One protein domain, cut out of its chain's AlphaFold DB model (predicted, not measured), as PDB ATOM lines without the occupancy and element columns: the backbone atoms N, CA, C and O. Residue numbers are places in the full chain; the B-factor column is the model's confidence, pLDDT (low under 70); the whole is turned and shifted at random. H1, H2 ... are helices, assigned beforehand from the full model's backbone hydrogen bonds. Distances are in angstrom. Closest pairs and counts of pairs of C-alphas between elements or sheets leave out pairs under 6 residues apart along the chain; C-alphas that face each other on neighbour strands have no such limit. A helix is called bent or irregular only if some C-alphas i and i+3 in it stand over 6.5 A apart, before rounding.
ATOM      1  N   GLU A  13     -42.714  -7.554   9.675       96.75
ATOM      2  CA  GLU A  13     -42.032  -7.508   8.373       96.75
ATOM      3  C   GLU A  13     -42.015  -6.086   7.779       96.75
ATOM      4  O   GLU A  13     -41.007  -5.620   7.242       96.75
ATOM      5  N   LYS A  14     -43.115  -5.337   7.942       94.88
ATOM      6  CA  LYS A  14     -43.211  -3.941   7.488       94.88
ATOM      7  C   LYS A  14     -42.330  -3.023   8.328       94.88
ATOM      8  O   LYS A  14     -41.663  -2.146   7.776       94.88
ATOM      9  N   LEU A  15     -42.305  -3.221   9.645       95.25
ATOM     10  CA  LEU A  15     -41.446  -2.452  10.544       95.25
ATOM     11  C   LEU A  15     -39.963  -2.697  10.249       95.25
ATOM     12  O   LEU A  15     -39.171  -1.749  10.237       95.25
ATOM     13  N   GLU A  16     -39.585  -3.943   9.979       94.56
ATOM     14  CA  GLU A  16     -38.221  -4.319   9.619       94.56
ATOM     15  C   GLU A  16     -37.808  -3.687   8.286       94.56
ATOM     16  O   GLU A  16     -36.764  -3.031   8.212       94.56
ATOM     17  N   ALA A  17     -38.665  -3.775   7.265       95.81
ATOM     18  CA  ALA A  17     -38.434  -3.138   5.973       95.81
ATOM     19  C   ALA A  17     -38.236  -1.619   6.112       95.81
ATOM     20  O   ALA A  17     -37.268  -1.068   5.579       95.81
ATOM     21  N   MET A  18     -39.100  -0.943   6.876       94.88
ATOM     22  CA  MET A  18     -38.970   0.490   7.150       94.88
ATOM     23  C   MET A  18     -37.675   0.815   7.898       94.88
ATOM     24  O   MET A  18     -36.980   1.765   7.544       94.88
ATOM     25  N   THR A  19     -37.318   0.022   8.908       93.38
ATOM     26  CA  THR A  19     -36.095   0.226   9.696       93.38
ATOM     27  C   THR A  19     -34.848   0.076   8.828       93.38
ATOM     28  O   THR A  19     -33.938   0.904   8.900       93.38
ATOM     29  N   PHE A  20     -34.816  -0.937   7.960       94.88
ATOM     30  CA  PHE A  20     -33.715  -1.162   7.028       94.88
ATOM     31  C   PHE A  20     -33.564  -0.016   6.023       94.88
ATOM     32  O   PHE A  20     -32.448   0.438   5.758       94.88
ATOM     33  N   TRP A  21     -34.677   0.474   5.475       94.50
ATOM     34  CA  TRP A  21     -34.664   1.563   4.500       94.50
ATOM     35  C   TRP A  21     -34.265   2.898   5.127       94.50
ATOM     36  O   TRP A  21     -33.353   3.561   4.638       94.50
ATOM     37  N   LEU A  22     -34.876   3.259   6.258       94.56
ATOM     38  CA  LEU A  22     -34.609   4.524   6.943       94.56
ATOM     39  C   LEU A  22     -33.188   4.597   7.508       94.56
ATOM     40  O   LEU A  22     -32.610   5.682   7.565       94.56
ATOM     41  N   LYS A  23     -32.567   3.456   7.835       92.12
ATOM     42  CA  LYS A  23     -31.150   3.411   8.220       92.12
ATOM     43  C   LYS A  23     -30.235   3.974   7.127       92.12
ATOM     44  O   LYS A  23     -29.244   4.620   7.455       92.12
ATOM     45  N   LYS A  24     -30.572   3.784   5.844       93.44
ATOM     46  CA  LYS A  24     -29.817   4.363   4.714       93.44
ATOM     47  C   LYS A  24     -29.946   5.885   4.651       93.44
ATOM     48  O   LYS A  24     -29.020   6.563   4.223       93.44
ATOM     49  N   GLU A  25     -31.072   6.412   5.118       90.50
ATOM     50  CA  GLU A  25     -31.370   7.845   5.188       90.50
ATOM     51  C   GLU A  25     -30.923   8.491   6.512       90.50
ATOM     52  O   GLU A  25     -31.196   9.666   6.749       90.50
ATOM     53  N   ASN A  26     -30.237   7.746   7.391       91.62
ATOM     54  CA  ASN A  26     -29.913   8.167   8.762       91.62
ATOM     55  C   ASN A  26     -31.152   8.613   9.565       91.62
ATOM     56  O   ASN A  26     -31.092   9.522  10.396       91.62
ATOM     57  N   ALA A  27     -32.290   7.969   9.311       93.62
ATOM     58  CA  ALA A  27     -33.557   8.214   9.981       93.62
ATOM     59  C   ALA A  27     -34.023   6.972  10.755       93.62
ATOM     60  O   ALA A  27     -33.559   5.853  10.537       93.62
ATOM     61  N   THR A  28     -34.968   7.173  11.671       93.19
ATOM     62  CA  THR A  28     -35.614   6.096  12.428       93.19
ATOM     63  C   THR A  28     -37.119   6.139  12.211       93.19
ATOM     64  O   THR A  28     -37.687   7.205  11.958       93.19
ATOM     65  N   VAL A  29     -37.772   4.982  12.347       92.12
ATOM     66  CA  VAL A  29     -39.237   4.873  12.257       92.12
ATOM     67  C   VAL A  29     -39.900   5.815  13.260       92.12
ATOM     68  O   VAL A  29     -40.798   6.564  12.900       92.12
ATOM     69  N   GLN A  30     -39.389   5.868  14.492       89.50
ATOM     70  CA  GLN A  30     -39.914   6.745  15.536       89.50
ATOM     71  C   GLN A  30     -39.856   8.229  15.150       89.50
ATOM     72  O   GLN A  30     -40.848   8.933  15.302       89.50
ATOM     73  N   LYS A  31     -38.733   8.702  14.592       91.44
ATOM     74  CA  LYS A  31     -38.608  10.096  14.143       91.44
ATOM     75  C   LYS A  31     -39.619  10.423  13.041       91.44
ATOM     76  O   LYS A  31     -40.245  11.476  13.085       91.44
ATOM     77  N   LYS A  32     -39.806   9.507  12.083       91.25
ATOM     78  CA  LYS A  32     -40.800   9.664  11.012       91.25
ATOM     79  C   LYS A  32     -42.234   9.668  11.539       91.25
ATOM     80  O   LYS A  32     -43.043  10.449  11.054       91.25
ATOM     81  N   MET A  33     -42.538   8.857  12.551       91.88
ATOM     82  CA  MET A  33     -43.848   8.870  13.206       91.88
ATOM     83  C   MET A  33     -44.095  10.169  13.978       91.88
ATOM     84  O   MET A  33     -45.187  10.719  13.883       91.88
ATOM     85  N   ASP A  34     -43.091  10.696  14.683       89.25
ATOM     86  CA  ASP A  34     -43.190  11.993  15.367       89.25
ATOM     87  C   ASP A  34     -43.433  13.142  14.370       89.25
ATOM     88  O   ASP A  34     -44.281  14.005  14.611       89.25
ATOM     89  N   GLU A  35     -42.724  13.143  13.236       91.12
ATOM     90  CA  GLU A  35     -42.926  14.104  12.141       91.12
ATOM     91  C   GLU A  35     -44.347  14.000  11.570       91.12
ATOM     92  O   GLU A  35     -45.062  15.003  11.527       91.12
ATOM     93  N   ALA A  36     -44.795  12.788  11.232       90.38
ATOM     94  CA  ALA A  36     -46.132  12.546  10.695       90.38
ATOM     95  C   ALA A  36     -47.244  12.937  11.683       90.38
ATOM     96  O   ALA A  36     -48.257  13.502  11.280       90.38
ATOM     97  N   LEU A  37     -47.063  12.685  12.984       89.19
ATOM     98  CA  LEU A  37     -48.011  13.110  14.019       89.19
ATOM     99  C   LEU A  37     -48.099  14.636  14.118       89.19
ATOM    100  O   LEU A  37     -49.193  15.181  14.282       89.19
ATOM    101  N   ARG A  38     -46.965  15.337  14.002       86.75
ATOM    102  CA  ARG A  38     -46.945  16.804  13.991       86.75
ATOM    103  C   ARG A  38     -47.643  17.359  12.752       86.75
ATOM    104  O   ARG A  38     -48.481  18.246  12.882       86.75
ATOM    105  N   GLU A  39     -47.338  16.822  11.576       89.25
ATOM    106  CA  GLU A  39     -47.985  17.220  10.322       89.25
ATOM    107  C   GLU A  39     -49.492  16.949  10.356       89.25
ATOM    108  O   GLU A  39     -50.282  17.805   9.963       89.25
ATOM    109  N   LEU A  40     -49.907  15.805  10.909       88.88
ATOM    110  CA  LEU A  40     -51.316  15.477  11.098       88.88
ATOM    111  C   LEU A  40     -52.008  16.501  12.001       88.88
ATOM    112  O   LEU A  40     -53.097  16.963  11.667       88.88
ATOM    113  N   TYR A  41     -51.390  16.889  13.121       86.38
ATOM    114  CA  TYR A  41     -51.917  17.955  13.976       86.38
ATOM    115  C   TYR A  41     -52.053  19.264  13.196       86.38
ATOM    116  O   TYR A  41     -53.074  19.940  13.288       86.38
ATOM    117  N   GLU A  42     -51.058  19.613  12.385       86.50
ATOM    118  CA  GLU A  42     -51.102  20.849  11.619       86.50
ATOM    119  C   GLU A  42     -52.209  20.845  10.552       86.50
ATOM    120  O   GLU A  42     -52.923  21.836  10.398       86.50
ATOM    121  N   GLN A  43     -52.399  19.734   9.851       86.12
ATOM    122  CA  GLN A  43     -53.435  19.608   8.826       86.12
ATOM    123  C   GLN A  43     -54.847  19.524   9.415       86.12
ATOM    124  O   GLN A  43     -55.788  20.073   8.845       86.12
ATOM    125  N   THR A  44     -55.008  18.828  10.543       83.38
ATOM    126  CA  THR A  44     -56.330  18.551  11.128       83.38
ATOM    127  C   THR A  44     -56.814  19.633  12.078       83.38
ATOM    128  O   THR A  44     -58.024  19.778  12.233       83.38
ATOM    129  N   VAL A  45     -55.911  20.386  12.715       82.56
ATOM    130  CA  VAL A  45     -56.266  21.415  13.699       82.56
ATOM    131  C   VAL A  45     -56.253  22.795  13.038       82.56
ATOM    132  O   VAL A  45     -55.170  23.342  12.786       82.56
ATOM    133  N   PRO A  46     -57.436  23.405  12.807       80.19
ATOM    134  CA  PRO A  46     -57.536  24.755  12.273       80.19
ATOM    135  C   PRO A  46     -56.862  25.767  13.197       80.19
ATOM    136  O   PRO A  46     -56.841  25.599  14.418       80.19
ATOM    137  N   GLU A  47     -56.379  26.866  12.625       68.69
ATOM    138  CA  GLU A  47     -55.657  27.916  13.351       68.69
ATOM    139  C   GLU A  47     -56.442  28.454  14.563       68.69
ATOM    140  O   GLU A  47     -55.883  28.597  15.648       68.69
ATOM    141  N   ALA A  48     -57.765  28.605  14.433       67.69
ATOM    142  CA  ALA A  48     -58.650  29.027  15.524       67.69
ATOM    143  C   ALA A  48     -58.619  28.085  16.747       67.69
ATOM    144  O   ALA A  48     -58.749  28.528  17.890       67.69
ATOM    145  N   VAL A  49     -58.427  26.779  16.532       74.31
ATOM    146  CA  VAL A  49     -58.316  25.792  17.617       74.31
ATOM    147  C   VAL A  49     -56.921  25.835  18.241       74.31
ATOM    148  O   VAL A  49     -56.795  25.684  19.457       74.31
ATOM    149  N   ARG A  50     -55.876  26.116  17.449       77.31
ATOM    150  CA  ARG A  50     -54.512  26.321  17.963       77.31
ATOM    151  C   ARG A  50     -54.441  27.543  18.874       77.31
ATOM    152  O   ARG A  50     -53.919  27.433  19.978       77.31
ATOM    153  N   GLU A  51     -55.034  28.665  18.461       72.44
ATOM    154  CA  GLU A  51     -55.166  29.858  19.306       72.44
ATOM    155  C   GLU A  51     -55.963  29.569  20.581       72.44
ATOM    156  O   GLU A  51     -55.617  30.064  21.650       72.44
ATOM    157  N   TYR A  52     -57.030  28.769  20.502       75.50
ATOM    158  CA  TYR A  52     -57.804  28.405  21.689       75.50
ATOM    159  C   TYR A  52     -56.982  27.570  22.681       75.50
ATOM    160  O   TYR A  52     -57.050  27.806  23.889       75.50
ATOM    161  N   LEU A  53     -56.178  26.625  22.187       74.56
ATOM    162  CA  LEU A  53     -55.255  25.852  23.017       74.56
ATOM    163  C   LEU A  53     -54.156  26.734  23.612       74.56
ATOM    164  O   LEU A  53     -53.870  26.588  24.796       74.56
ATOM    165  N   ASP A  54     -53.601  27.673  22.846       65.31
ATOM    166  CA  ASP A  54     -52.590  28.613  23.337       65.31
ATOM    167  C   ASP A  54     -53.167  29.528  24.429       65.31
ATOM    168  O   ASP A  54     -52.638  29.597  25.536       65.31
ATOM    169  N   ARG A  55     -54.359  30.101  24.211       63.50
ATOM    170  CA  ARG A  55     -55.087  30.905  25.214       63.50
ATOM    171  C   ARG A  55     -55.439  30.126  26.484       63.50
ATOM    172  O   ARG A  55     -55.587  30.735  27.541       63.50
ATOM    173  N   LYS A  56     -55.590  28.800  26.397       60.81
ATOM    174  CA  LYS A  56     -55.842  27.911  27.546       60.81
ATOM    175  C   LYS A  56     -54.544  27.421  28.208       60.81
ATOM    176  O   LYS A  56     -54.560  27.081  29.389       60.81
ATOM    177  N   ALA A  57     -53.444  27.363  27.455       56.97
ATOM    178  CA  ALA A  57     -52.111  26.976  27.910       56.97
ATOM    179  C   ALA A  57     -51.328  28.144  28.519       56.97
ATOM    180  O   ALA A  57     -50.427  27.899  29.319       56.97
ATOM    181  N   VAL A  58     -51.689  29.393  28.206       53.38
ATOM    182  CA  VAL A  58     -51.375  30.548  29.045       53.38
ATOM    183  C   VAL A  58     -52.130  30.311  30.358       53.38
ATOM    184  O   VAL A  58     -53.354  30.478  30.382       53.38
TER     185      VAL A  58
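AT A GLANCE: This is residues 13 to 58 of the 85 residues of an uncharacterized protein of Anaerotruncus colihominis (UniProt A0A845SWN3). Three helices follow one another as an open, extended zigzag without a common core: the long H2 makes the middle stretch, with H1 at its first end and H3 beyond its last end. H2 begins beside the middle of H1, where its residue 29 comes near Thr 19, and runs off about perpendicular to H1, while H3 touches no helix and is joined to H2 by residues 45 and 46. The printed part has 46 residues, with three named helices in the order H1, H2, H3 and no named strand, and its class is all helix. The whole is extended, with a radius of gyration of the C-alphas of 15.7 A, and the C-alphas span 42 by 18 by 15 A along their three main axes.

HOW THE PARTS SIT: The printed part begins with H1, residues 13 to 24, and a tight link of 4 residues, Glu 25 to Thr 28, joins it to H2, residues 29 to 44. H1 and H2 touch, with 4 pairs of C-alphas within 8 A. H2 touches H1 with residue 29 alone, and the closest C-alphas of the two helices are those of Thr 19 and Val 29, 6.2 A apart. The lines of H1 and H2 are about perpendicular, at 83 degrees, and their centres are 17.9 A apart. Residues 33 to 40, which belong to H2, stand free, with no C-alpha 8 or more residues away along the chain within 10 A. A second tight link, the 2 residues Val 45 and Pro 46, joins H2 to H3, residues 47 to 57. H2 and H3 are apart, although they follow each other in the chain, with no C-alpha of the one within 8 A of the other. H1 and H3 are apart as well. Two more stretches stand free: residues 43 to 49, of which 47 to 49 belong to H3, and residues 51 to 58, of which 51 to 57 belong to H3. In H2 and H3 every pair of backbone O of residue i and N of residue i+4 is within hydrogen-bond range, and in H1 7 of 8 such pairs are.

IN THESE COORDINATES: H1 runs from Glu 13 to Lys 24, 12 residues, with 17.4 A from first to last C-alpha. Its C-alpha 13 is at (-42.032, -7.508, 8.373), and its C-alpha 24 is at (-29.817, 4.363, 4.714). H2 is the longest helix, with 16 residues from Val 29 to Thr 44 and 21.9 A from first to last C-alpha. It begins with C-alpha 29 at (-39.237, 4.873, 12.257). H3 has 11 residues, Glu 47 to Ala 57, and measures 15.0 A from first to last C-alpha. It ends with C-alpha 57 at (-52.111, 26.976, 27.910), and Val 58 follows it as the last printed residue. No helix is bent or irregular.

THE WHOLE: The outline of the C-alphas is a rod, and the two farthest apart are those of the first and last printed residues, Glu 13 and Val 58, at 44.3 A. The printed part has no cut and runs from residue 13 to residue 58 within a full chain of 85 residues. Both links are tight, and there is no long link. The mean pLDDT of the printed part is 84.8, with a mean of 95 in H1, 89 in H2 and 69 in H3. The model's confidence is low, under 70, at 7 residues, namely 47 to 48 and 54 to 58.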